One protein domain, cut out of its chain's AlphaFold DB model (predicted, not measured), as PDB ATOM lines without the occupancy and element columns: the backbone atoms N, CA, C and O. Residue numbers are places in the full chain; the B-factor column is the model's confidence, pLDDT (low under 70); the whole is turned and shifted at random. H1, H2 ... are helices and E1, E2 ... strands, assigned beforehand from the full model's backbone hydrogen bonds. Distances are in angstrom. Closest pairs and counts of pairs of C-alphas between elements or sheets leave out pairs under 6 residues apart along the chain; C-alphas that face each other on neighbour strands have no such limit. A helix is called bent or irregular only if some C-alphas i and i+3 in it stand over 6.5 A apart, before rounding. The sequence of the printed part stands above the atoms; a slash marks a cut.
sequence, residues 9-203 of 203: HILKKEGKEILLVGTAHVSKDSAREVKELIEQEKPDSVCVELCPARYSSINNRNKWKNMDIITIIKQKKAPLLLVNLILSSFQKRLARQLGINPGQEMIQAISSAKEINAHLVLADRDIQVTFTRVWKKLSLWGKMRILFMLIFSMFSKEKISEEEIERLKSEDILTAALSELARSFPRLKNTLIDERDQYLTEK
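Overview. This is residues 9 to 203 of the 203 residues of an uncharacterized protein of marine sediment metagenome (UniProt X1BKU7). What is the main picture? Two lobes make one body: a strand lobe, where H5 packs on the parallel pair E3 and E4 with H1 side by side with H5 and the hairpin E1 and E2 near E3, and a helical lobe, where H3, H6, H7 and H9 pack on H4 and H10 packs on H6 and H9. H2 lies between the lobes. What is printed? There are 195 residues, with ten named helices and four strands in the order E1 E2 H1 E3 H2 H3 H4 H5 E4 H6 H7 H8 H9 H10. The class is mostly helix, and the whole is compact, with a radius of gyration of the C-alphas of 18.0 A and spans of 50 by 36 by 30 A.

Along the chain. Where are the strands? E3 is residues 45 to 48 and E4 residues 119 to 122. E1, residues 9 to 13, begins at C-alpha 9 (-6.246, 46.836, -32.526); E2, residues 16 to 21, is 15.7 A long. Where are the helices? H4, residues 78 to 94, is 24.3 A long and begins at (-16.275, 26.999, 1.017); H7, 140 to 155, is 23.0 A, and H1, 28 to 41, is 19.8 A. The others are H2, 52 to 59, H3, 69 to 74, H5, 104 to 115, H6, 127 to 137, H8, 162 to 169, and H9, 173 to 184. H10, 186 to 201, is 22.3 A long, ends at (-1.886, 43.545, -18.552) and is irregular, with C-alphas 187 and 190 7.1 A apart.

Arrangement. How do the strands pair? E3 and E4 are parallel, with N 46 and O 119 at 2.9 A, and form a strand-helix-strand unit, parallel neighbours with H2 to H5 between them in the chain. E1 and E2 are an antiparallel hairpin, with N 11 and O 18 at 2.8 A. What touches what? H1 and H5 touch at a shallow tilt of 26 degrees, C-alphas 31 and 105 being closest at 4.0 A. The hub H4 touches H3, H6, H7 and H9; its closest C-alphas with H7 are Ser 89 and Met 154, 5.2 A. Are the helix backbones complete? Every O i to N i+4 pair is within hydrogen-bond range in H1 to H9, and 8 of 12 in H10.

Size, cuts and confidence. How large is it? The two farthest C-alphas, of Gly 15 and Lys 157, are 54.5 A apart. Is it cut, and where is confidence low? The printed part has no cut and no long link; 61 residues are under 70, among them 57 to 74, 87 to 103 and 156 to 174.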
ATOM      1  N   HIS A   9      -7.110  45.736 -32.928       89.12
ATOM      2  CA  HIS A   9      -6.246  46.836 -32.526       89.12
ATOM      3  C   HIS A   9      -4.787  46.406 -32.625       89.12
ATOM      4  O   HIS A   9      -4.375  45.443 -31.983       89.12
ATOM      5  N   ILE A  10      -3.998  47.141 -33.406       90.69
ATOM      6  CA  ILE A  10      -2.558  46.908 -33.529       90.69
ATOM      7  C   ILE A  10      -1.840  47.788 -32.508       90.69
ATOM      8  O   ILE A  10      -1.954  49.014 -32.538       90.69
ATOM      9  N   LEU A  11      -1.095  47.161 -31.607       91.44
ATOM     10  CA  LEU A  11      -0.298  47.823 -30.580       91.44
ATOM     11  C   LEU A  11       1.179  47.500 -30.805       91.44
ATOM     12  O   LEU A  11       1.530  46.388 -31.188       91.44
ATOM     13  N   LYS A  12       2.060  48.465 -30.538       92.31
ATOM     14  CA  LYS A  12       3.514  48.271 -30.604       92.31
ATOM     15  C   LYS A  12       4.118  48.526 -29.236       92.31
ATOM     16  O   LYS A  12       3.936  49.607 -28.679       92.31
ATOM     17  N   LYS A  13       4.829  47.541 -28.689       89.25
ATOM     18  CA  LYS A  13       5.471  47.635 -27.371       89.25
ATOM     19  C   LYS A  13       6.782  46.863 -27.371       89.25
ATOM     20  O   LYS A  13       6.792  45.688 -27.711       89.25
ATOM     21  N   GLU A  14       7.876  47.519 -26.979       90.19
ATOM     22  CA  GLU A  14       9.195  46.878 -26.792       90.19
ATOM     23  C   GLU A  14       9.658  46.048 -28.007       90.19
ATOM     24  O   GLU A  14      10.181  44.947 -27.872       90.19
ATOM     25  N   GLY A  15       9.422  46.560 -29.220       89.75
ATOM     26  CA  GLY A  15       9.776  45.867 -30.467       89.75
ATOM     27  C   GLY A  15       8.835  44.724 -30.864       89.75
ATOM     28  O   GLY A  15       9.060  44.102 -31.896       89.75
ATOM     29  N   LYS A  16       7.772  44.469 -30.095       90.88
ATOM     30  CA  LYS A  16       6.711  43.514 -30.427       90.88
ATOM     31  C   LYS A  16       5.526  44.231 -31.059       90.88
ATOM     32  O   LYS A  16       5.142  45.320 -30.618       90.88
ATOM     33  N   GLU A  17       4.928  43.590 -32.053       94.00
ATOM     34  CA  GLU A  17       3.617  43.950 -32.583       94.00
ATOM     35  C   GLU A  17       2.568  43.023 -31.961       94.00
ATOM     36  O   GLU A  17       2.744  41.809 -31.903       94.00
ATOM     37  N   ILE A  18       1.504  43.609 -31.421       92.81
ATOM     38  CA  ILE A  18       0.444  42.907 -30.705       92.81
ATOM     39  C   ILE A  18      -0.857  43.201 -31.434       92.81
ATOM     40  O   ILE A  18      -1.284  44.353 -31.507       92.81
ATOM     41  N   LEU A  19      -1.499  42.156 -31.944       92.94
ATOM     42  CA  LEU A  19      -2.837  42.242 -32.512       92.94
ATOM     43  C   LEU A  19      -3.841  41.863 -31.424       92.94
ATOM     44  O   LEU A  19      -4.010  40.691 -31.090       92.94
ATOM     45  N   LEU A  20      -4.492  42.869 -30.849       90.94
ATOM     46  CA  LEU A  20      -5.550  42.682 -29.867       90.94
ATOM     47  C   LEU A  20      -6.887  42.531 -30.591       90.94
ATOM     48  O   LEU A  20      -7.367  43.467 -31.231       90.94
ATOM     49  N   VAL A  21      -7.487  41.350 -30.473       88.50
ATOM     50  CA  VAL A  21      -8.739  40.998 -31.150       88.50
ATOM     51  C   VAL A  21      -9.885  41.040 -30.148       88.50
ATOM     52  O   VAL A  21      -9.971  40.200 -29.254       88.50
ATOM     53  N   GLY A  22     -10.781  42.011 -30.301       83.31
ATOM     54  CA  GLY A  22     -12.046  42.036 -29.579       83.31
ATOM     55  C   GLY A  22     -13.004  41.006 -30.168       83.31
ATOM     56  O   GLY A  22     -13.506  41.186 -31.275       83.31
ATOM     57  N   THR A  23     -13.279  39.923 -29.444       72.88
ATOM     58  CA  THR A  23     -14.215  38.885 -29.890       72.88
ATOM     59  C   THR A  23     -15.574  39.035 -29.209       72.88
ATOM     60  O   THR A  23     -15.679  39.166 -27.989       72.88
ATOM     61  N   ALA A  24     -16.656  38.959 -29.987       62.59
ATOM     62  CA  ALA A  24     -17.990  38.743 -29.434       62.59
ATOM     63  C   ALA A  24     -18.202  37.224 -29.320       62.59
ATOM     64  O   ALA A  24     -18.326  36.555 -30.345       62.59
ATOM     65  N   HIS A  25     -18.232  36.659 -28.104       57.06
ATOM     66  CA  HIS A  25     -18.099  35.202 -27.878       57.06
ATOM     67  C   HIS A  25     -19.316  34.340 -28.307       57.06
ATOM     68  O   HIS A  25     -19.502  33.230 -27.811       57.06
ATOM     69  N   VAL A  26     -20.146  34.819 -29.244       48.62
ATOM     70  CA  VAL A  26     -21.203  34.020 -29.900       48.62
ATOM     71  C   VAL A  26     -20.941  33.756 -31.368       48.62
ATOM     72  O   VAL A  26     -21.553  32.848 -31.937       48.62
ATOM     73  N   SER A  27     -20.165  34.600 -32.046       56.56
ATOM     74  CA  SER A  27     -20.243  34.564 -33.495       56.56
ATOM     75  C   SER A  27     -19.361  33.447 -34.037       56.56
ATOM     76  O   SER A  27     -18.150  33.425 -33.813       56.56
ATOM     77  N   LYS A  28     -19.954  32.548 -34.835       63.12
ATOM     78  CA  LYS A  28     -19.179  31.728 -35.782       63.12
ATOM     79  C   LYS A  28     -18.242  32.612 -36.605       63.12
ATOM     80  O   LYS A  28     -17.159  32.164 -36.969       63.12
ATOM     81  N   ASP A  29     -18.638  33.862 -36.846       72.06
ATOM     82  CA  ASP A  29     -17.793  34.862 -37.481       72.06
ATOM     83  C   ASP A  29     -16.598  35.233 -36.611       72.06
ATOM     84  O   ASP A  29     -15.513  35.303 -37.152       72.06
ATOM     85  N   SER A  30     -16.719  35.346 -35.284       75.81
ATOM     86  CA  SER A  30     -15.563  35.596 -34.410       75.81
ATOM     87  C   SER A  30     -14.586  34.422 -34.393       75.81
ATOM     88  O   SER A  30     -13.380  34.635 -34.445       75.81
ATOM     89  N   ALA A  31     -15.073  33.177 -34.383       81.50
ATOM     90  CA  ALA A  31     -14.190  32.017 -34.527       81.50
ATOM     91  C   ALA A  31     -13.493  32.007 -35.900       81.50
ATOM     92  O   ALA A  31     -12.286  31.790 -35.985       81.50
ATOM     93  N   ARG A  32     -14.235  32.292 -36.974       85.12
ATOM     94  CA  ARG A  32     -13.691  32.399 -38.332       85.12
ATOM     95  C   ARG A  32     -12.675  33.536 -38.465       85.12
ATOM     96  O   ARG A  32     -11.597  33.295 -38.985       85.12
ATOM     97  N   GLU A  33     -12.975  34.724 -37.951       86.62
ATOM     98  CA  GLU A  33     -12.084  35.891 -37.935       86.62
ATOM     99  C   GLU A  33     -10.782  35.575 -37.200       86.62
ATOM    100  O   GLU A  33      -9.706  35.856 -37.717       86.62
ATOM    101  N   VAL A  34     -10.866  34.933 -36.030       90.12
ATOM    102  CA  VAL A  34      -9.691  34.476 -35.276       90.12
ATOM    103  C   VAL A  34      -8.860  33.492 -36.097       90.12
ATOM    104  O   VAL A  34      -7.639  33.630 -36.154       90.12
ATOM    105  N   LYS A  35      -9.504  32.514 -36.748       91.88
ATOM    106  CA  LYS A  35      -8.814  31.543 -37.602       91.88
ATOM    107  C   LYS A  35      -8.094  32.235 -38.759       91.88
ATOM    108  O   LYS A  35      -6.889  32.060 -38.910       91.88
ATOM    109  N   GLU A  36      -8.826  33.027 -39.541       91.31
ATOM    110  CA  GLU A  36      -8.297  33.725 -40.713       91.31
ATOM    111  C   GLU A  36      -7.153  34.669 -40.329       91.31
ATOM    112  O   GLU A  36      -6.154  34.737 -41.042       91.31
ATOM    113  N   LEU A  37      -7.263  35.359 -39.188       92.00
ATOM    114  CA  LEU A  37      -6.213  36.244 -38.696       92.00
ATOM    115  C   LEU A  37      -4.945  35.470 -38.323       92.00
ATOM    116  O   LEU A  37      -3.859  35.843 -38.754       92.00
ATOM    117  N   ILE A  38      -5.064  34.386 -37.552       94.88
ATOM    118  CA  ILE A  38      -3.902  33.582 -37.142       94.88
ATOM    119  C   ILE A  38      -3.227  32.938 -38.361       94.88
ATOM    120  O   ILE A  38      -2.000  32.898 -38.430       94.88
ATOM    121  N   GLU A  39      -4.003  32.466 -39.341       93.38
ATOM    122  CA  GLU A  39      -3.472  31.875 -40.577       93.38
ATOM    123  C   GLU A  39      -2.761  32.899 -41.476       93.38
ATOM    124  O   GLU A  39      -1.768  32.553 -42.126       93.38
ATOM    125  N   GLN A  40      -3.254  34.143 -41.519       93.19
ATOM    126  CA  GLN A  40      -2.664  35.232 -42.309       93.19
ATOM    127  C   GLN A  40      -1.408  35.802 -41.649       93.19
ATOM    128  O   GLN A  40      -0.374  35.912 -42.305       93.19
ATOM    129  N   GLU A  41      -1.496  36.143 -40.364       94.06
ATOM    130  CA  GLU A  41      -0.437  36.857 -39.642       94.06
ATOM    131  C   GLU A  41       0.655  35.915 -39.127       94.06
ATOM    132  O   GLU A  41       1.784  36.346 -38.920       94.06
ATOM    133  N   LYS A  42       0.336  34.623 -38.937       94.81
ATOM    134  CA  LYS A  42       1.252  33.584 -38.435       94.81
ATOM    135  C   LYS A  42       2.097  34.059 -37.240       94.81
ATOM    136  O   LYS A  42       3.325  34.046 -37.319       94.81
ATOM    137  N   PRO A  43       1.459  34.494 -36.140       95.81
ATOM    138  CA  PRO A  43       2.177  35.083 -35.019       95.81
ATOM    139  C   PRO A  43       3.065  34.054 -34.308       95.81
ATOM    140  O   PRO A  43       2.719  32.876 -34.222       95.81
ATOM    141  N   ASP A  44       4.154  34.521 -33.692       96.56
ATOM    142  CA  ASP A  44       5.024  33.677 -32.856       96.56
ATOM    143  C   ASP A  44       4.283  33.104 -31.636       96.56
ATOM    144  O   ASP A  44       4.635  32.056 -31.090       96.56
ATOM    145  N   SER A  45       3.269  33.824 -31.151       95.94
ATOM    146  CA  SER A  45       2.497  33.468 -29.964       95.94
ATOM    147  C   SER A  45       1.026  33.828 -30.117       95.94
ATOM    148  O   SER A  45       0.680  34.860 -30.687       95.94
ATOM    149  N   VAL A  46       0.158  32.999 -29.539       95.88
ATOM    150  CA  VAL A  46      -1.284  33.252 -29.450       95.88
ATOM    151  C   VAL A  46      -1.673  33.292 -27.978       95.88
ATOM    152  O   VAL A  46      -1.598  32.280 -27.277       95.88
ATOM    153  N   CYS A  47      -2.093  34.465 -27.509       93.75
ATOM    154  CA  CYS A  47      -2.571  34.674 -26.147       93.75
ATOM    155  C   CYS A  47      -4.094  34.537 -26.097       93.75
ATOM    156  O   CYS A  47      -4.803  35.193 -26.856       93.75
ATOM    157  N   VAL A  48      -4.606  33.710 -25.185       90.38
ATOM    158  CA  VAL A  48      -6.049  33.501 -24.995       90.38
ATOM    159  C   VAL A  48      -6.427  33.877 -23.565       90.38
ATOM    160  O   VAL A  48      -5.721  33.496 -22.628       90.38
ATOM    161  N   GLU A  49      -7.547  34.589 -23.377       87.12
ATOM    162  CA  GLU A  49      -8.107  34.968 -22.064       87.12
ATOM    163  C   GLU A  49      -8.724  33.756 -21.330       87.12
ATOM    164  O   GLU A  49      -9.915  33.673 -21.014       87.12
ATOM    165  N   LEU A  50      -7.883  32.756 -21.086       83.81
ATOM    166  CA  LEU A  50      -8.254  31.468 -20.537       83.81
ATOM    167  C   LEU A  50      -7.176  31.002 -19.566       83.81
ATOM    168  O   LEU A  50      -5.995  31.025 -19.892       83.81
ATOM    169  N   CYS A  51      -7.578  30.549 -18.379       85.19
ATOM    170  CA  CYS A  51      -6.649  30.020 -17.384       85.19
ATOM    171  C   CYS A  51      -6.499  28.489 -17.498       85.19
ATOM    172  O   CYS A  51      -7.388  27.822 -18.041       85.19
ATOM    173  N   PRO A  52      -5.431  27.878 -16.941       82.56
ATOM    174  CA  PRO A  52      -5.170  26.436 -17.067       82.56
ATOM    175  C   PRO A  52      -6.326  25.532 -16.615       82.56
ATOM    176  O   PRO A  52      -6.611  24.504 -17.240       82.56
ATOM    177  N   ALA A  53      -7.026  25.927 -15.548       73.38
ATOM    178  CA  ALA A  53      -8.166  25.186 -15.022       73.38
ATOM    179  C   ALA A  53      -9.355  25.180 -16.003       73.38
ATOM    180  O   ALA A  53     -10.008  24.145 -16.175       73.38
ATOM    181  N   ARG A  54      -9.597  26.310 -16.687       74.38
ATOM    182  CA  ARG A  54     -10.635  26.448 -17.722       74.38
ATOM    183  C   ARG A  54     -10.223  25.764 -19.028       74.38
ATOM    184  O   ARG A  54     -11.017  25.043 -19.622       74.38
ATOM    185  N   TYR A  55      -8.959  25.874 -19.429       78.94
ATOM    186  CA  TYR A  55      -8.419  25.129 -20.571       78.94
ATOM    187  C   TYR A  55      -8.601  23.614 -20.404       78.94
ATOM    188  O   TYR A  55      -9.125  22.928 -21.284       78.94
ATOM    189  N   SER A  56      -8.286  23.098 -19.213       72.56
ATOM    190  CA  SER A  56      -8.480  21.684 -18.881       72.56
ATOM    191  C   SER A  56      -9.946  21.244 -18.942       72.56
ATOM    192  O   SER A  56     -10.215  20.077 -19.227       72.56
ATOM    193  N   SER A  57     -10.896  22.145 -18.667       64.75
ATOM    194  CA  SER A  57     -12.334  21.846 -18.692       64.75
ATOM    195  C   SER A  57     -12.973  21.947 -20.055       64.75
ATOM    196  O   SER A  57     -13.915  21.212 -20.329       64.75
ATOM    197  N   ILE A  58     -12.451  22.821 -20.913       64.56
ATOM    198  CA  ILE A  58     -12.853  22.874 -22.317       64.56
ATOM    199  C   ILE A  58     -12.495  21.544 -22.996       64.56
ATOM    200  O   ILE A  58     -13.350  20.946 -23.648       64.56
ATOM    201  N   ASN A  59     -11.295  21.010 -22.729       58.56
ATOM    202  CA  ASN A  59     -10.887  19.686 -23.218       58.56
ATOM    203  C   ASN A  59     -11.575  18.513 -22.495       58.56
ATOM    204  O   ASN A  59     -11.633  17.416 -23.038       58.56
ATOM    205  N   ASN A  60     -12.099  18.717 -21.280       53.44
ATOM    206  CA  ASN A  60     -12.799  17.694 -20.497       53.44
ATOM    207  C   ASN A  60     -14.078  18.265 -19.871       53.44
ATOM    208  O   ASN A  60     -14.111  18.558 -18.669       53.44
ATOM    209  N   ARG A  61     -15.154  18.379 -20.666       49.78
ATOM    210  CA  ARG A  61     -16.447  18.986 -20.267       49.78
ATOM    211  C   ARG A  61     -17.057  18.430 -18.967       49.78
ATOM    212  O   ARG A  61     -17.888  19.090 -18.350       49.78
ATOM    213  N   ASN A  62     -16.631  17.247 -18.524       45.47
ATOM    214  CA  ASN A  62     -17.134  16.578 -17.320       45.47
ATOM    215  C   ASN A  62     -16.250  16.732 -16.071       45.47
ATOM    216  O   ASN A  62     -16.652  16.294 -14.995       45.47
ATOM    217  N   LYS A  63     -15.071  17.365 -16.152       47.16
ATOM    218  CA  LYS A  63     -14.128  17.376 -15.017       47.16
ATOM    219  C   LYS A  63     -14.609  18.231 -13.835       47.16
ATOM    220  O   LYS A  63     -14.360  17.872 -12.692       47.16
ATOM    221  N   TRP A  64     -15.347  19.311 -14.102       48.03
ATOM    222  CA  TRP A  64     -15.950  20.150 -13.054       48.03
ATOM    223  C   TRP A  64     -17.262  19.572 -12.522       48.03
ATOM    224  O   TRP A  64     -17.529  19.677 -11.330       48.03
ATOM    225  N   LYS A  65     -18.044  18.902 -13.381       49.25
ATOM    226  CA  LYS A  65     -19.295  18.232 -12.988       49.25
ATOM    227  C   LYS A  65     -19.079  17.113 -11.968       49.25
ATOM    228  O   LYS A  65     -19.985  16.815 -11.201       49.25
ATOM    229  N   ASN A  66     -17.883  16.526 -11.950       47.34
ATOM    230  CA  ASN A  66     -17.569  15.355 -11.137       47.34
ATOM    231  C   ASN A  66     -16.841  15.680  -9.825       47.34
ATOM    232  O   ASN A  66     -16.355  14.767  -9.159       47.34
ATOM    233  N   MET A  67     -16.743  16.953  -9.424       51.72
ATOM    234  CA  MET A  67     -16.304  17.253  -8.062       51.72
ATOM    235  C   MET A  67     -17.465  16.999  -7.104       51.72
ATOM    236  O   MET A  67     -18.418  17.771  -7.041       51.72
ATOM    237  N   ASP A  68     -17.383  15.897  -6.364       54.41
ATOM    238  CA  ASP A  68     -18.394  15.522  -5.384       54.41
ATOM    239  C   ASP A  68     -18.564  16.638  -4.334       54.41
ATOM    240  O   ASP A  68     -17.652  16.943  -3.554       54.41
ATOM    241  N   ILE A  69     -19.743  17.269  -4.329       59.12
ATOM    242  CA  ILE A  69     -20.124  18.363  -3.421       59.12
ATOM    243  C   ILE A  69     -19.887  17.952  -1.964       59.12
ATOM    244  O   ILE A  69     -19.440  18.764  -1.148       59.12
ATOM    245  N   ILE A  70     -20.104  16.672  -1.651       55.84
ATOM    246  CA  ILE A  70     -19.897  16.102  -0.318       55.84
ATOM    247  C   ILE A  70     -18.416  16.189   0.072       55.84
ATOM    248  O   ILE A  70     -18.085  16.564   1.199       55.84
ATOM    249  N   THR A  71     -17.510  15.917  -0.869       61.00
ATOM    250  CA  THR A  71     -16.059  16.006  -0.660       61.00
ATOM    251  C   THR A  71     -15.611  17.455  -0.446       61.00
ATOM    252  O   THR A  71     -14.797  17.726   0.438       61.00
ATOM    253  N   ILE A  72     -16.185  18.411  -1.183       64.94
ATOM    254  CA  ILE A  72     -15.882  19.845  -1.030       64.94
ATOM    255  C   ILE A  72     -16.318  20.363   0.351       64.94
ATOM    256  O   ILE A  72     -15.555  21.076   1.014       64.94
ATOM    257  N   ILE A  73     -17.521  19.982   0.797       63.03
ATOM    258  CA  ILE A  73     -18.063  20.356   2.113       63.03
ATOM    259  C   ILE A  73     -17.206  19.752   3.232       63.03
ATOM    260  O   ILE A  73     -16.796  20.475   4.142       63.03
ATOM    261  N   LYS A  74     -16.857  18.460   3.133       64.50
ATOM    262  CA  LYS A  74     -15.993  17.770   4.112       64.50
ATOM    263  C   LYS A  74     -14.605  18.402   4.228       64.50
ATOM    264  O   LYS A  74     -14.057  18.476   5.322       64.50
ATOM    265  N   GLN A  75     -14.057  18.918   3.129       70.88
ATOM    266  CA  GLN A  75     -12.753  19.592   3.110       70.88
ATOM    267  C   GLN A  75     -12.815  21.072   3.532       70.88
ATOM    268  O   GLN A  75     -11.806  21.770   3.439       70.88
ATOM    269  N   LYS A  76     -13.982  21.578   3.972       66.12
ATOM    270  CA  LYS A  76     -14.212  22.993   4.332       66.12
ATOM    271  C   LYS A  76     -13.811  23.978   3.224       66.12
ATOM    272  O   LYS A  76     -13.487  25.137   3.490       66.12
ATOM    273  N   LYS A  77     -13.869  23.552   1.957       75.25
ATOM    274  CA  LYS A  77     -13.496  24.377   0.797       75.25
ATOM    275  C   LYS A  77     -14.673  25.246   0.354       75.25
ATOM    276  O   LYS A  77     -15.162  25.138  -0.767       75.25
ATOM    277  N   ALA A  78     -15.123  26.127   1.246       72.31
ATOM    278  CA  ALA A  78     -16.275  26.999   1.017       72.31
ATOM    279  C   ALA A  78     -16.185  27.860  -0.269       72.31
ATOM    280  O   ALA A  78     -17.201  27.972  -0.955       72.31
ATOM    281  N   PRO A  79     -15.006  28.385  -0.680       70.44
ATOM    282  CA  PRO A  79     -14.873  29.058  -1.972       70.44
ATOM    283  C   PRO A  79     -15.183  28.140  -3.158       70.44
ATOM    284  O   PRO A  79     -15.901  28.547  -4.060       70.44
ATOM    285  N   LEU A  80     -14.700  26.890  -3.146       71.94
ATOM    286  CA  LEU A  80     -14.968  25.933  -4.227       71.94
ATOM    287  C   LEU A  80     -16.437  25.514  -4.272       71.94
ATOM    288  O   LEU A  80     -16.992  25.365  -5.357       71.94
ATOM    289  N   LEU A  81     -17.077  25.364  -3.108       74.00
ATOM    290  CA  LEU A  81     -18.514  25.104  -3.038       74.00
ATOM    291  C   LEU A  81     -19.297  26.245  -3.690       74.00
ATOM    292  O   LEU A  81     -20.207  25.990  -4.476       74.00
ATOM    293  N   LEU A  82     -18.911  27.493  -3.404       73.94
ATOM    294  CA  LEU A  82     -19.519  28.664  -4.021       73.94
ATOM    295  C   LEU A  82     -19.361  28.633  -5.549       73.94
ATOM    296  O   LEU A  82     -20.359  28.792  -6.248       73.94
ATOM    297  N   VAL A  83     -18.153  28.375  -6.067       72.50
ATOM    298  CA  VAL A  83     -17.920  28.249  -7.521       72.50
ATOM    299  C   VAL A  83     -18.840  27.197  -8.132       72.50
ATOM    300  O   VAL A  83     -19.490  27.451  -9.143       72.50
ATOM    301  N   ASN A  84     -18.941  26.031  -7.493       72.81
ATOM    302  CA  ASN A  84     -19.756  24.936  -7.996       72.81
ATOM    303  C   ASN A  84     -21.254  25.277  -8.021       72.81
ATOM    304  O   ASN A  84     -21.947  24.931  -8.976       72.81
ATOM    305  N   LEU A  85     -21.758  25.985  -7.006       72.56
ATOM    306  CA  LEU A  85     -23.155  26.427  -6.951       72.56
ATOM    307  C   LEU A  85     -23.470  27.485  -8.013       72.56
ATOM    308  O   LEU A  85     -24.505  27.391  -8.669       72.56
ATOM    309  N   ILE A  86     -22.564  28.445  -8.221       72.69
ATOM    310  CA  ILE A  86     -22.685  29.460  -9.277       72.69
ATOM    311  C   ILE A  86     -22.777  28.782 -10.644       72.69
ATOM    312  O   ILE A  86     -23.725  29.014 -11.393       72.69
ATOM    313  N   LEU A  87     -21.826  27.890 -10.937       69.62
ATOM    314  CA  LEU A  87     -21.791  27.152 -12.196       69.62
ATOM    315  C   LEU A  87     -23.028  26.270 -12.374       69.62
ATOM    316  O   LEU A  87     -23.590  26.231 -13.463       69.62
ATOM    317  N   SER A  88     -23.483  25.592 -11.320       69.19
ATOM    318  CA  SER A  88     -24.670  24.728 -11.379       69.19
ATOM    319  C   SER A  88     -25.954  25.521 -11.629       69.19
ATOM    320  O   SER A  88     -26.796  25.087 -12.415       69.19
ATOM    321  N   SER A  89     -26.102  26.693 -10.997       68.69
ATOM    322  CA  SER A  89     -27.217  27.614 -11.252       68.69
ATOM    323  C   SER A  89     -27.226  28.071 -12.715       68.69
ATOM    324  O   SER A  89     -28.234  27.907 -13.410       68.69
ATOM    325  N   PHE A  90     -26.078  28.523 -13.224       67.56
ATOM    326  CA  PHE A  90     -25.927  28.945 -14.619       67.56
ATOM    327  C   PHE A  90     -26.162  27.805 -15.614       67.56
ATOM    328  O   PHE A  90     -26.907  27.966 -16.578       67.56
ATOM    329  N   GLN A  91     -25.605  26.617 -15.368       64.75
ATOM    330  CA  GLN A  91     -25.825  25.441 -16.214       64.75
ATOM    331  C   GLN A  91     -27.299  25.025 -16.238       64.75
ATOM    332  O   GLN A  91     -27.811  24.697 -17.303       64.75
ATOM    333  N   LYS A  92     -28.009  25.071 -15.103       63.56
ATOM    334  CA  LYS A  92     -29.450  24.764 -15.041       63.56
ATOM    335  C   LYS A  92     -30.310  25.791 -15.791       63.56
ATOM    336  O   LYS A  92     -31.400  25.448 -16.261       63.56
ATOM    337  N   ARG A  93     -29.851  27.044 -15.880       63.91
ATOM    338  CA  ARG A  93     -30.453  28.096 -16.714       63.91
ATOM    339  C   ARG A  93     -30.186  27.824 -18.205       63.91
ATOM    340  O   ARG A  93     -31.132  27.737 -18.980       63.91
ATOM    341  N   LEU A  94     -28.936  27.554 -18.581       62.41
ATOM    342  CA  LEU A  94     -28.496  27.335 -19.970       62.41
ATOM    343  C   LEU A  94     -28.985  26.023 -20.605       62.41
ATOM    344  O   LEU A  94     -29.372  26.011 -21.774       62.41
ATOM    345  N   ALA A  95     -29.011  24.924 -19.842       55.47
ATOM    346  CA  ALA A  95     -29.391  23.588 -20.321       55.47
ATOM    347  C   ALA A  95     -30.835  23.508 -20.839       55.47
ATOM    348  O   ALA A  95     -31.212  22.509 -21.445       55.47
ATOM    349  N   ARG A  96     -31.646  24.546 -20.600       52.62
ATOM    350  CA  ARG A  96     -33.030  24.591 -21.053       52.62
ATOM    351  C   ARG A  96     -33.203  25.073 -22.496       52.62
ATOM    352  O   ARG A  96     -34.226  24.701 -23.057       52.62
ATOM    353  N   GLN A  97     -32.273  25.823 -23.119       48.31
ATOM    354  CA  GLN A  97     -32.560  26.424 -24.443       48.31
ATOM    355  C   GLN A  97     -31.402  26.640 -25.444       48.31
ATOM    356  O   GLN A  97     -31.654  27.241 -26.483       48.31
ATOM    357  N   LEU A  98     -30.170  26.148 -25.249       51.34
ATOM    358  CA  LEU A  98     -29.071  26.497 -26.172       51.34
ATOM    359  C   LEU A  98     -28.292  25.312 -26.757       51.34
ATOM    360  O   LEU A  98     -27.523  24.654 -26.068       51.34
ATOM    361  N   GLY A  99     -28.431  25.108 -28.073       48.97
ATOM    362  CA  GLY A  99     -27.593  24.223 -28.899       48.97
ATOM    363  C   GLY A  99     -26.294  24.875 -29.397       48.97
ATOM    364  O   GLY A  99     -25.781  24.493 -30.446       48.97
ATOM    365  N   ILE A 100     -25.786  25.889 -28.690       49.84
ATOM    366  CA  ILE A 100     -24.582  26.647 -29.060       49.84
ATOM    367  C   ILE A 100     -23.498  26.370 -28.018       49.84
ATOM    368  O   ILE A 100     -23.781  26.319 -26.823       49.84
ATOM    369  N   ASN A 101     -22.262  26.155 -28.472       53.84
ATOM    370  CA  ASN A 101     -21.109  25.951 -27.600       53.84
ATOM    371  C   ASN A 101     -20.422  27.308 -27.361       53.84
ATOM    372  O   ASN A 101     -19.751  27.773 -28.280       53.84
ATOM    373  N   PRO A 102     -20.573  27.950 -26.188       61.78
ATOM    374  CA  PRO A 102     -19.839  29.177 -25.875       61.78
ATOM    375  C   PRO A 102     -18.328  28.905 -25.828       61.78
ATOM    376  O   PRO A 102     -17.910  27.786 -25.505       61.78
ATOM    377  N   GLY A 103     -17.514  29.914 -26.147       68.69
ATOM    378  CA  GLY A 103     -16.052  29.785 -26.162       68.69
ATOM    379  C   GLY A 103     -15.466  29.245 -27.475       68.69
ATOM    380  O   GLY A 103     -14.350  28.720 -27.478       68.69
ATOM    381  N   GLN A 104     -16.222  29.273 -28.581       72.94
ATOM    382  CA  GLN A 104     -15.779  28.729 -29.874       72.94
ATOM    383  C   GLN A 104     -14.582  29.488 -30.449       72.94
ATOM    384  O   GLN A 104     -13.679  28.864 -31.002       72.94
ATOM    385  N   GLU A 105     -14.545  30.804 -30.276       79.44
ATOM    386  CA  GLU A 105     -13.418  31.659 -30.642       79.44
ATOM    387  C   GLU A 105     -12.141  31.288 -29.878       79.44
ATOM    388  O   GLU A 105     -11.090  31.139 -30.497       79.44
ATOM    389  N   MET A 106     -12.226  31.026 -28.565       83.94
ATOM    390  CA  MET A 106     -11.073  30.563 -27.782       83.94
ATOM    391  C   MET A 106     -10.592  29.178 -28.229       83.94
ATOM    392  O   MET A 106      -9.390  28.954 -28.369       83.94
ATOM    393  N   ILE A 107     -11.517  28.239 -28.469       83.00
ATOM    394  CA  ILE A 107     -11.186  26.892 -28.965       83.00
ATOM    395  C   ILE A 107     -10.499  26.981 -30.329       83.00
ATOM    396  O   ILE A 107      -9.501  26.298 -30.560       83.00
ATOM    397  N   GLN A 108     -11.011  27.835 -31.214       88.44
ATOM    398  CA  GLN A 108     -10.429  28.046 -32.530       88.44
ATOM    399  C   GLN A 108      -9.040  28.681 -32.430       88.44
ATOM    400  O   GLN A 108      -8.128  28.182 -33.080       88.44
ATOM    401  N   ALA A 109      -8.838  29.687 -31.568       91.31
ATOM    402  CA  ALA A 109      -7.517  30.271 -31.314       91.31
ATOM    403  C   ALA A 109      -6.503  29.208 -30.862       91.31
ATOM    404  O   ALA A 109      -5.388  29.142 -31.375       91.31
ATOM    405  N   ILE A 110      -6.913  28.329 -29.941       91.44
ATOM    406  CA  ILE A 110      -6.101  27.206 -29.454       91.44
ATOM    407  C   ILE A 110      -5.758  26.228 -30.586       91.44
ATOM    408  O   ILE A 110      -4.626  25.748 -30.644       91.44
ATOM    409  N   SER A 111      -6.729  25.882 -31.441       92.44
ATOM    410  CA  SER A 111      -6.513  24.961 -32.566       92.44
ATOM    411  C   SER A 111      -5.561  25.572 -33.586       92.44
ATOM    412  O   SER A 111      -4.531  24.977 -33.886       92.44
ATOM    413  N   SER A 112      -5.846  26.798 -34.027       94.75
ATOM    414  CA  SER A 112      -5.035  27.517 -35.009       94.75
ATOM    415  C   SER A 112      -3.607  27.735 -34.514       94.75
ATOM    416  O   SER A 112      -2.675  27.502 -35.274       94.75
ATOM    417  N   ALA A 113      -3.404  28.071 -33.232       95.50
ATOM    418  CA  ALA A 113      -2.066  28.176 -32.645       95.50
ATOM    419  C   ALA A 113      -1.272  26.864 -32.767       95.50
ATOM    420  O   ALA A 113      -0.099  26.882 -33.131       95.50
ATOM    421  N   LYS A 114      -1.914  25.716 -32.508       93.88
ATOM    422  CA  LYS A 114      -1.280  24.396 -32.660       93.88
ATOM    423  C   LYS A 114      -0.992  24.063 -34.119       93.88
ATOM    424  O   LYS A 114       0.077  23.540 -34.406       93.88
ATOM    425  N   GLU A 115      -1.923  24.366 -35.020       95.50
ATOM    426  CA  GLU A 115      -1.789  24.109 -36.460       95.50
ATOM    427  C   GLU A 115      -0.581  24.836 -37.062       95.50
ATOM    428  O   GLU A 115       0.138  24.256 -37.875       95.50
ATOM    429  N   ILE A 116      -0.308  26.067 -36.617       96.06
ATOM    430  CA  ILE A 116       0.846  26.849 -37.085       96.06
ATOM    431  C   ILE A 116       2.103  26.689 -36.211       96.06
ATOM    432  O   ILE A 116       3.117  27.315 -36.499       96.06
ATOM    433  N   ASN A 117       2.059  25.856 -35.164       95.69
ATOM    434  CA  ASN A 117       3.116  25.712 -34.150       95.69
ATOM    435  C   ASN A 117       3.494  27.021 -33.422       95.69
ATOM    436  O   ASN A 117       4.639  27.195 -33.005       95.69
ATOM    437  N   ALA A 118       2.534  27.927 -33.230       96.69
ATOM    438  CA  ALA A 118       2.715  29.119 -32.406       96.69
ATOM    439  C   ALA A 118       2.713  28.767 -30.913       96.69
ATOM    440  O   ALA A 118       2.041  27.832 -30.457       96.69
ATOM    441  N   HIS A 119       3.422  29.562 -30.116       96.25
ATOM    442  CA  HIS A 119       3.437  29.395 -28.670       96.25
ATOM    443  C   HIS A 119       2.093  29.833 -28.053       96.25
ATOM    444  O   HIS A 119       1.731  31.010 -28.061       96.25
ATOM    445  N   LEU A 120       1.334  28.874 -27.514       94.75
ATOM    446  CA  LEU A 120       0.044  29.136 -26.870       94.75
ATOM    447  C   LEU A 120       0.240  29.669 -25.443       94.75
ATOM    448  O   LEU A 120       0.749  28.962 -24.573       94.75
ATOM    449  N   VAL A 121      -0.257  30.877 -25.180       93.62
ATOM    450  CA  VAL A 121      -0.216  31.523 -23.863       93.62
ATOM    451  C   VAL A 121      -1.619  31.582 -23.262       93.62
ATOM    452  O   VAL A 121      -2.531  32.213 -23.791       93.62
ATOM    453  N   LEU A 122      -1.783  30.936 -22.110       91.56
ATOM    454  CA  LEU A 122      -2.978  31.039 -21.273       91.56
ATOM    455  C   LEU A 122      -2.850  32.291 -20.396       91.56
ATOM    456  O   LEU A 122      -2.202  32.250 -19.349       91.56
ATOM    457  N   ALA A 123      -3.395  33.414 -20.867       90.25
ATOM    458  CA  ALA A 123      -3.114  34.736 -20.307       90.25
ATOM    459  C   ALA A 123      -3.890  35.032 -19.009       90.25
ATOM    460  O   ALA A 123      -3.461  35.858 -18.208       90.25
ATOM    461  N   ASP A 124      -5.008  34.346 -18.764       87.31
ATOM    462  CA  ASP A 124      -5.889  34.637 -17.627       87.31
ATOM    463  C   ASP A 124      -5.454  33.938 -16.329       87.31
ATOM    464  O   ASP A 124      -4.815  32.878 -16.317       87.31
ATOM    465  N   ARG A 125      -5.844  34.525 -15.195       84.75
ATOM    466  CA  ARG A 125      -5.536  33.997 -13.864       84.75
ATOM    467  C   ARG A 125      -6.441  32.836 -13.480       84.75
ATOM    468  O   ARG A 125      -7.587  32.729 -13.915       84.75
ATOM    469  N   ASP A 126      -5.952  31.992 -12.574       82.81
ATOM    470  CA  ASP A 126      -6.769  30.915 -12.023       82.81
ATOM    471  C   ASP A 126      -8.018  31.485 -11.331       82.81
ATOM    472  O   ASP A 126      -7.957  32.329 -10.427       82.81
ATOM    473  N   ILE A 127      -9.176  30.985 -11.751       76.38
ATOM    474  CA  ILE A 127     -10.464  31.406 -11.229       76.38
ATOM    475  C   ILE A 127     -10.605  31.141  -9.721       76.38
ATOM    476  O   ILE A 127     -11.259  31.906  -9.007       76.38
ATOM    477  N   GLN A 128      -9.959  30.100  -9.192       76.88
ATOM    478  CA  GLN A 128      -9.971  29.801  -7.763       76.88
ATOM    479  C   GLN A 128      -9.342  30.935  -6.950       76.88
ATOM    480  O   GLN A 128      -9.813  31.222  -5.846       76.88
ATOM    481  N   VAL A 129      -8.332  31.624  -7.494       83.44
ATOM    482  CA  VAL A 129      -7.726  32.799  -6.852       83.44
ATOM    483  C   VAL A 129      -8.745  33.934  -6.784       83.44
ATOM    484  O   VAL A 129      -8.950  34.490  -5.701       83.44
ATOM    485  N   THR A 130      -9.447  34.214  -7.892       81.75
ATOM    486  CA  THR A 130     -10.543  35.200  -7.943       81.75
ATOM    487  C   THR A 130     -11.575  34.930  -6.852       81.75
ATOM    488  O   THR A 130     -11.832  35.786  -6.004       81.75
ATOM    489  N   PHE A 131     -12.130  33.716  -6.814       78.75
ATOM    490  CA  PHE A 131     -13.179  33.379  -5.852       78.75
ATOM    491  C   PHE A 131     -12.683  33.315  -4.416       78.75
ATOM    492  O   PHE A 131     -13.411  33.706  -3.506       78.75
ATOM    493  N   THR A 132     -11.444  32.883  -4.185       83.00
ATOM    494  CA  THR A 132     -10.852  32.908  -2.845       83.00
ATOM    495  C   THR A 132     -10.748  34.340  -2.325       83.00
ATOM    496  O   THR A 132     -11.087  34.597  -1.169       83.00
ATOM    497  N   ARG A 133     -10.329  35.294  -3.168       85.12
ATOM    498  CA  ARG A 133     -10.260  36.715  -2.795       85.12
ATOM    499  C   ARG A 133     -11.646  37.299  -2.536       85.12
ATOM    500  O   ARG A 133     -11.843  37.944  -1.507       85.12
ATOM    501  N   VAL A 134     -12.616  37.002  -3.400       82.56
ATOM    502  CA  VAL A 134     -14.023  37.396  -3.206       82.56
ATOM    503  C   VAL A 134     -14.566  36.849  -1.886       82.56
ATOM    504  O   VAL A 134     -15.097  37.604  -1.073       82.56
ATOM    505  N   TRP A 135     -14.365  35.557  -1.616       81.88
ATOM    506  CA  TRP A 135     -14.829  34.906  -0.390       81.88
ATOM    507  C   TRP A 135     -14.209  35.515   0.870       81.88
ATOM    508  O   TRP A 135     -14.877  35.631   1.898       81.88
ATOM    509  N   LYS A 136     -12.939  35.928   0.809       84.00
ATOM    510  CA  LYS A 136     -12.258  36.600   1.925       84.00
ATOM    511  C   LYS A 136     -12.768  38.025   2.159       84.00
ATOM    512  O   LYS A 136     -12.892  38.415   3.313       84.00
ATOM    513  N   LYS A 137     -13.101  38.774   1.101       83.88
ATOM    514  CA  LYS A 137     -13.623  40.152   1.205       83.88
ATOM    515  C   LYS A 137     -15.082  40.224   1.680       83.88
ATOM    516  O   LYS A 137     -15.543  41.285   2.092       83.88
ATOM    517  N   LEU A 138     -15.819  39.115   1.637       81.69
ATOM    518  CA  LEU A 138     -17.214  39.063   2.066       81.69
ATOM    519  C   LEU A 138     -17.369  38.857   3.578       81.69
ATOM    520  O   LEU A 138     -16.807  37.923   4.163       81.69
ATOM    521  N   SER A 139     -18.246  39.661   4.184       85.44
ATOM    522  CA  SER A 139     -18.757  39.411   5.534       85.44
ATOM    523  C   SER A 139     -19.576  38.116   5.581       85.44
ATOM    524  O   SER A 139     -20.038  37.615   4.551       85.44
ATOM    525  N   LEU A 140     -19.796  37.571   6.783       85.56
ATOM    526  CA  LEU A 140     -20.635  36.381   6.963       85.56
ATOM    527  C   LEU A 140     -22.041  36.589   6.374       85.56
ATOM    528  O   LEU A 140     -22.563  35.713   5.690       85.56
ATOM    529  N   TRP A 141     -22.604  37.787   6.551       84.56
ATOM    530  CA  TRP A 141     -23.898  38.155   5.980       84.56
ATOM    531  C   TRP A 141     -23.877  38.196   4.446       84.56
ATOM    532  O   TRP A 141     -24.779  37.669   3.800       84.56
ATOM    533  N   GLY A 142     -22.811  38.739   3.844       82.81
ATOM    534  CA  GLY A 142     -22.626  38.721   2.391       82.81
ATOM    535  C   GLY A 142     -22.533  37.300   1.826       82.81
ATOM    536  O   GLY A 142     -23.155  37.000   0.809       82.81
ATOM    537  N   LYS A 143     -21.830  36.399   2.523       85.06
ATOM    538  CA  LYS A 143     -21.741  34.973   2.157       85.06
ATOM    539  C   LYS A 143     -23.109  34.292   2.197       85.06
ATOM    540  O   LYS A 143     -23.476  33.628   1.231       85.06
ATOM    541  N   MET A 144     -23.872  34.494   3.275       84.69
ATOM    542  CA  MET A 144     -25.219  33.923   3.419       84.69
ATOM    543  C   MET A 144     -26.185  34.451   2.359       84.69
ATOM    544  O   MET A 144     -26.940  33.673   1.779       84.69
ATOM    545  N   ARG A 145     -26.121  35.750   2.049       83.69
ATOM    546  CA  ARG A 145     -26.936  36.367   0.997       83.69
ATOM    547  C   ARG A 145     -26.651  35.761  -0.379       83.69
ATOM    548  O   ARG A 145     -27.595  35.400  -1.074       83.69
ATOM    549  N   ILE A 146     -25.377  35.616  -0.756       81.06
ATOM    550  CA  ILE A 146     -24.997  34.989  -2.033       81.06
ATOM    551  C   ILE A 146     -25.480  33.540  -2.083       81.06
ATOM    552  O   ILE A 146     -26.079  33.130  -3.072       81.06
ATOM    553  N   LEU A 147     -25.260  32.776  -1.010       82.00
ATOM    554  CA  LEU A 147     -25.702  31.386  -0.936       82.00
ATOM    555  C   LEU A 147     -27.220  31.268  -1.138       82.00
ATOM    556  O   LEU A 147     -27.667  30.452  -1.941       82.00
ATOM    557  N   PHE A 148     -28.001  32.113  -0.462       83.06
ATOM    558  CA  PHE A 148     -29.455  32.125  -0.596       83.06
ATOM    559  C   PHE A 148     -29.904  32.500  -2.012       83.06
ATOM    560  O   PHE A 148     -30.758  31.819  -2.572       83.06
ATOM    561  N   MET A 149     -29.296  33.525  -2.622       78.62
ATOM    562  CA  MET A 149     -29.598  33.924  -4.004       78.62
ATOM    563  C   MET A 149     -29.332  32.792  -5.002       78.62
ATOM    564  O   MET A 149     -30.164  32.534  -5.870       78.62
ATOM    565  N   LEU A 150     -28.206  32.085  -4.865       77.81
ATOM    566  CA  LEU A 150     -27.853  30.974  -5.751       77.81
ATOM    567  C   LEU A 150     -28.810  29.791  -5.594       77.81
ATOM    568  O   LEU A 150     -29.275  29.247  -6.594       77.81
ATOM    569  N   ILE A 151     -29.144  29.427  -4.354       78.81
ATOM    570  CA  ILE A 151     -30.120  28.370  -4.071       78.81
ATOM    571  C   ILE A 151     -31.487  28.760  -4.642       78.81
ATOM    572  O   ILE A 151     -32.082  27.980  -5.381       78.81
ATOM    573  N   PHE A 152     -31.965  29.977  -4.373       79.19
ATOM    574  CA  PHE A 152     -33.244  30.463  -4.885       79.19
ATOM    575  C   PHE A 152     -33.287  30.461  -6.419       79.19
ATOM    576  O   PHE A 152     -34.231  29.938  -7.006       79.19
ATOM    577  N   SER A 153     -32.225  30.939  -7.075       73.25
ATOM    578  CA  SER A 153     -32.071  30.908  -8.536       73.25
ATOM    579  C   SER A 153     -32.163  29.485  -9.109       73.25
ATOM    580  O   SER A 153     -32.779  29.271 -10.152       73.25
ATOM    581  N   MET A 154     -31.641  28.474  -8.402       73.31
ATOM    582  CA  MET A 154     -31.768  27.074  -8.821       73.31
ATOM    583  C   MET A 154     -33.205  26.544  -8.743       73.31
ATOM    584  O   MET A 154     -33.546  25.636  -9.507       73.31
ATOM    585  N   PHE A 155     -34.039  27.051  -7.835       72.94
ATOM    586  CA  PHE A 155     -35.441  26.634  -7.686       72.94
ATOM    587  C   PHE A 155     -36.428  27.524  -8.450       72.94
ATOM    588  O   PHE A 155     -37.553  27.094  -8.711       72.94
ATOM    589  N   SER A 156     -36.004  28.720  -8.864       67.88
ATOM    590  CA  SER A 156     -36.815  29.625  -9.673       67.88
ATOM    591  C   SER A 156     -37.121  29.028 -11.055       67.88
ATOM    592  O   SER A 156     -36.255  28.486 -11.752       67.88
ATOM    593  N   LYS A 157     -38.393  29.129 -11.460       61.78
ATOM    594  CA  LYS A 157     -38.887  28.769 -12.801       61.78
ATOM    595  C   LYS A 157     -38.909  29.974 -13.747       61.78
ATOM    596  O   LYS A 157     -39.702  29.985 -14.685       61.78
ATOM    597  N   GLU A 158     -38.070  30.982 -13.515       60.66
ATOM    598  CA  GLU A 158     -37.935  32.105 -14.444       60.66
ATOM    599  C   GLU A 158     -37.651  31.589 -15.862       60.66
ATOM    600  O   GLU A 158     -36.731  30.794 -16.094       60.66
ATOM    601  N   LYS A 159     -38.517  31.992 -16.798       58.62
ATOM    602  CA  LYS A 159     -38.265  31.846 -18.227       58.62
ATOM    603  C   LYS A 159     -37.205  32.879 -18.575       58.62
ATOM    604  O   LYS A 159     -37.400  34.061 -18.317       58.62
ATOM    605  N   ILE A 160     -36.090  32.415 -19.117       63.91
ATOM    606  CA  ILE A 160     -35.022  33.293 -19.582       63.91
ATOM    607  C   ILE A 160     -35.541  33.975 -20.849       63.91
ATOM    608  O   ILE A 160     -36.091  33.291 -21.716       63.91
ATOM    609  N   SER A 161     -35.437  35.301 -20.939       67.12
ATOM    610  CA  SER A 161     -35.833  36.009 -22.160       67.12
ATOM    611  C   SER A 161     -34.875  35.671 -23.304       67.12
ATOM    612  O   SER A 161     -33.713  35.345 -23.067       67.12
ATOM    613  N   GLU A 162     -35.331  35.771 -24.553       64.12
ATOM    614  CA  GLU A 162     -34.460  35.573 -25.723       64.12
ATOM    615  C   GLU A 162     -33.256  36.528 -25.706       64.12
ATOM    616  O   GLU A 162     -32.142  36.134 -26.029       64.12
ATOM    617  N   GLU A 163     -33.446  37.752 -25.218       64.94
ATOM    618  CA  GLU A 163     -32.387  38.752 -25.047       64.94
ATOM    619  C   GLU A 163     -31.342  38.334 -24.002       64.94
ATOM    620  O   GLU A 163     -30.142  38.548 -24.179       64.94
ATOM    621  N   GLU A 164     -31.780  37.737 -22.892       64.19
ATOM    622  CA  GLU A 164     -30.880  37.236 -21.854       64.19
ATOM    623  C   GLU A 164     -30.174  35.954 -22.312       64.19
ATOM    624  O   GLU A 164     -28.988  35.779 -22.046       64.19
ATOM    625  N   ILE A 165     -30.854  35.118 -23.097       63.69
ATOM    626  CA  ILE A 165     -30.258  33.985 -23.806       63.69
ATOM    627  C   ILE A 165     -29.159  34.469 -24.764       63.69
ATOM    628  O   ILE A 165     -28.061  33.920 -24.727       63.69
ATOM    629  N   GLU A 166     -29.403  35.500 -25.578       60.66
ATOM    630  CA  GLU A 166     -28.395  36.066 -26.490       60.66
ATOM    631  C   GLU A 166     -27.174  36.621 -25.748       60.66
ATOM    632  O   GLU A 166     -26.038  36.322 -26.115       60.66
ATOM    633  N   ARG A 167     -27.376  37.342 -24.639       62.34
ATOM    634  CA  ARG A 167     -26.265  37.805 -23.783       62.34
ATOM    635  C   ARG A 167     -25.477  36.652 -23.161       62.34
ATOM    636  O   ARG A 167     -24.257  36.710 -23.060       62.34
ATOM    637  N   LEU A 168     -26.164  35.596 -22.739       58.59
ATOM    638  CA  LEU A 168     -25.520  34.415 -22.163       58.59
ATOM    639  C   LEU A 168     -24.767  33.588 -23.206       58.59
ATOM    640  O   LEU A 168     -23.813  32.897 -22.858       58.59
ATOM    641  N   LYS A 169     -25.173  33.652 -24.476       55.72
ATOM    642  CA  LYS A 169     -24.387  33.083 -25.568       55.72
ATOM    643  C   LYS A 169     -23.080  33.856 -25.788       55.72
ATOM    644  O   LYS A 169     -22.159  33.275 -26.348       55.72
ATOM    645  N   SER A 170     -23.025  35.149 -25.432       51.16
ATOM    646  CA  SER A 170     -21.956  36.082 -25.843       51.16
ATOM    647  C   SER A 170     -20.787  36.201 -24.893       51.16
ATOM    648  O   SER A 170     -19.867  36.971 -25.157       51.16
ATOM    649  N   GLU A 171     -20.815  35.442 -23.806       55.72
ATOM    650  CA  GLU A 171     -19.763  35.397 -22.807       55.72
ATOM    651  C   GLU A 171     -19.483  33.928 -22.464       55.72
ATOM    652  O   GLU A 171     -20.383  33.082 -22.472       55.72
ATOM    653  N   ASP A 172     -18.232  33.601 -22.136       64.56
ATOM    654  CA  ASP A 172     -17.934  32.330 -21.476       64.56
ATOM    655  C   ASP A 172     -18.829  32.180 -20.231       64.56
ATOM    656  O   ASP A 172     -19.008  33.136 -19.475       64.56
ATOM    657  N   ILE A 173     -19.392  30.986 -20.005       65.19
ATOM    658  CA  ILE A 173     -20.376  30.716 -18.936       65.19
ATOM    659  C   ILE A 173     -19.889  31.222 -17.574       65.19
ATOM    660  O   ILE A 173     -20.671  31.719 -16.761       65.19
ATOM    661  N   LEU A 174     -18.593  31.070 -17.305       64.88
ATOM    662  CA  LEU A 174     -17.989  31.518 -16.067       64.88
ATOM    663  C   LEU A 174     -17.875  33.039 -16.038       64.88
ATOM    664  O   LEU A 174     -18.254  33.635 -15.036       64.88
ATOM    665  N   THR A 175     -17.397  33.665 -17.115       70.50
ATOM    666  CA  THR A 175     -17.334  35.130 -17.236       70.50
ATOM    667  C   THR A 175     -18.716  35.755 -17.054       70.50
ATOM    668  O   THR A 175     -18.862  36.635 -16.209       70.50
ATOM    669  N   ALA A 176     -19.744  35.211 -17.709       71.38
ATOM    670  CA  ALA A 176     -21.134  35.637 -17.555       71.38
ATOM    671  C   ALA A 176     -21.598  35.568 -16.093       71.38
ATOM    672  O   ALA A 176     -22.196  36.508 -15.560       71.38
ATOM    673  N   ALA A 177     -21.259  34.475 -15.407       71.19
ATOM    674  CA  ALA A 177     -21.596  34.297 -14.003       71.19
ATOM    675  C   ALA A 177     -20.861  35.273 -13.073       71.19
ATOM    676  O   ALA A 177     -21.449  35.776 -12.110       71.19
ATOM    677  N   LEU A 178     -19.593  35.582 -13.358       72.81
ATOM    678  CA  LEU A 178     -18.842  36.603 -12.625       72.81
ATOM    679  C   LEU A 178     -19.428  37.998 -12.859       72.81
ATOM    680  O   LEU A 178     -19.576  38.754 -11.899       72.81
ATOM    681  N   SER A 179     -19.791  38.320 -14.102       74.38
ATOM    682  CA  SER A 179     -20.415  39.587 -14.491       74.38
ATOM    683  C   SER A 179     -21.748  39.801 -13.770       74.38
ATOM    684  O   SER A 179     -21.989  40.876 -13.213       74.38
ATOM    685  N   GLU A 180     -22.607  38.779 -13.702       73.56
ATOM    686  CA  GLU A 180     -23.893  38.854 -12.992       73.56
ATOM    687  C   GLU A 180     -23.703  39.054 -11.479       73.56
ATOM    688  O   GLU A 180     -24.376  39.887 -10.854       73.56
ATOM    689  N   LEU A 181     -22.727  38.360 -10.886       73.94
ATOM    690  CA  LEU A 181     -22.360  38.567  -9.485       73.94
ATOM    691  C   LEU A 181     -21.790  39.961  -9.235       73.94
ATOM    692  O   LEU A 181     -22.145  40.579  -8.235       73.94
ATOM    693  N   ALA A 182     -20.947  40.479 -10.126       76.19
ATOM    694  CA  ALA A 182     -20.398  41.827 -10.007       76.19
ATOM    695  C   ALA A 182     -21.500  42.896 -10.081       76.19
ATOM    696  O   ALA A 182     -21.457  43.863  -9.321       76.19
ATOM    697  N   ARG A 183     -22.522  42.704 -10.929       76.56
ATOM    698  CA  ARG A 183     -23.706  43.585 -10.987       76.56
ATOM    699  C   ARG A 183     -24.530  43.520  -9.702       76.56
ATOM    700  O   ARG A 183     -24.915  44.556  -9.169       76.56
ATOM    701  N   SER A 184     -24.759  42.314  -9.184       74.44
ATOM    702  CA  SER A 184     -25.518  42.098  -7.942       74.44
ATOM    703  C   SER A 184     -24.764  42.573  -6.693       74.44
ATOM    704  O   SER A 184     -25.373  42.950  -5.690       74.44
ATOM    705  N   PHE A 185     -23.432  42.571  -6.754       76.00
ATOM    706  CA  PHE A 185     -22.535  42.975  -5.678       76.00
ATOM    707  C   PHE A 185     -21.459  43.934  -6.208       76.00
ATOM    708  O   PHE A 185     -20.297  43.539  -6.323       76.00
ATOM    709  N   PRO A 186     -21.788  45.219  -6.449       75.69
ATOM    710  CA  PRO A 186     -20.851  46.189  -7.027       75.69
ATOM    711  C   PRO A 186     -19.541  46.328  -6.243       75.69
ATOM    712  O   PRO A 186     -18.480  46.522  -6.823       75.69
ATOM    713  N   ARG A 187     -19.585  46.128  -4.916       77.31
ATOM    714  CA  ARG A 187     -18.394  46.115  -4.041       77.31
ATOM    715  C   ARG A 187     -17.386  45.010  -4.381       77.31
ATOM    716  O   ARG A 187     -16.234  45.094  -3.974       77.31
ATOM    717  N   LEU A 188     -17.818  43.965  -5.084       79.25
ATOM    718  CA  LEU A 188     -16.971  42.869  -5.539       79.25
ATOM    719  C   LEU A 188     -16.459  43.060  -6.966       79.25
ATOM    720  O   LEU A 188     -15.556  42.315  -7.348       79.25
ATOM    721  N   LYS A 189     -16.974  44.044  -7.723       80.44
ATOM    722  CA  LYS A 189     -16.578  44.304  -9.115       80.44
ATOM    723  C   LYS A 189     -15.060  44.375  -9.249       80.44
ATOM    724  O   LYS A 189     -14.500  43.598 -10.012       80.44
ATOM    725  N   ASN A 190     -14.402  45.174  -8.409       81.06
ATOM    726  CA  ASN A 190     -12.950  45.333  -8.453       81.06
ATOM    727  C   ASN A 190     -12.210  43.993  -8.329       81.06
ATOM    728  O   ASN A 190     -11.192  43.777  -8.965       81.06
ATOM    729  N   THR A 191     -12.721  43.060  -7.521       80.69
ATOM    730  CA  THR A 191     -12.053  41.762  -7.306       80.69
ATOM    731  C   THR A 191     -12.392  40.756  -8.401       80.69
ATOM    732  O   THR A 191     -11.561  39.917  -8.740       80.69
ATOM    733  N   LEU A 192     -13.619  40.811  -8.923       76.94
ATOM    734  CA  LEU A 192     -14.129  39.899  -9.944       76.94
ATOM    735  C   LEU A 192     -13.622  40.247 -11.349       76.94
ATOM    736  O   LEU A 192     -13.393  39.324 -12.126       76.94
ATOM    737  N   ILE A 193     -13.443  41.539 -11.644       79.56
ATOM    738  CA  ILE A 193     -13.149  42.077 -12.979       79.56
ATOM    739  C   ILE A 193     -11.828  42.852 -12.953       79.56
ATOM    740  O   ILE A 193     -10.835  42.337 -13.446       79.56
ATOM    741  N   ASP A 194     -11.759  44.004 -12.280       82.50
ATOM    742  CA  ASP A 194     -10.614  44.921 -12.426       82.50
ATOM    743  C   ASP A 194      -9.254  44.290 -12.041       82.50
ATOM    744  O   ASP A 194      -8.256  44.472 -12.732       82.50
ATOM    745  N   GLU A 195      -9.192  43.486 -10.971       84.44
ATOM    746  CA  GLU A 195      -7.966  42.763 -10.595       84.44
ATOM    747  C   GLU A 195      -7.582  41.663 -11.617       84.44
ATOM    748  O   GLU A 195      -6.442  41.192 -11.605       84.44
ATOM    749  N   ARG A 196      -8.525  41.152 -12.426       85.56
ATOM    750  CA  ARG A 196      -8.228  40.220 -13.537       85.56
ATOM    751  C   ARG A 196      -7.653  40.986 -14.711       85.56
ATOM    752  O   ARG A 196      -6.627  40.569 -15.231       85.56
ATOM    753  N   ASP A 197      -8.269  42.109 -15.056       83.75
ATOM    754  CA  ASP A 197      -7.813  42.960 -16.154       83.75
ATOM    755  C   ASP A 197      -6.380  43.438 -15.892       83.75
ATOM    756  O   ASP A 197      -5.518  43.314 -16.755       83.75
ATOM    757  N   GLN A 198      -6.076  43.853 -14.657       85.38
ATOM    758  CA  GLN A 198      -4.705  44.177 -14.246       85.38
ATOM    759  C   GLN A 198      -3.747  42.992 -14.415       85.38
ATOM    760  O   GLN A 198      -2.675  43.149 -14.993       85.38
ATOM    761  N   TYR A 199      -4.144  41.794 -13.977       85.44
ATOM    762  CA  TYR A 199      -3.323  40.593 -14.149       85.44
ATOM    763  C   TYR A 199      -3.049  40.283 -15.629       85.44
ATOM    764  O   TYR A 199      -1.937  39.894 -15.975       85.44
ATOM    765  N   LEU A 200      -4.039  40.480 -16.506       83.31
ATOM    766  CA  LEU A 200      -3.893  40.293 -17.953       83.31
ATOM    767  C   LEU A 200      -2.905  41.295 -18.566       83.31
ATOM    768  O   LEU A 200      -2.183  40.934 -19.489       83.31
ATOM    769  N   THR A 201      -2.831  42.526 -18.048       80.50
ATOM    770  CA  THR A 201      -1.886  43.545 -18.552       80.50
ATOM    771  C   THR A 201      -0.425  43.306 -18.160       80.50
ATOM    772  O   THR A 201       0.470  43.880 -18.780       80.50
ATOM    773  N   GLU A 202      -0.170  42.478 -17.144       79.00
ATOM    774  CA  GLU A 202       1.181  42.142 -16.670       79.00
ATOM    775  C   GLU A 202       1.802  40.936 -17.403       79.00
ATOM    776  O   GLU A 202       2.955  40.589 -17.134       79.00
ATOM    777  N   LYS A 203       1.048  40.276 -18.292       61.28
ATOM    778  CA  LYS A 203       1.439  39.029 -18.964       61.28
ATOM    779  C   LYS A 203       1.957  39.204 -20.386       61.28
ATOM    780  O   LYS A 203       1.501  40.122 -21.099       61.28
TER     781      LYS A 203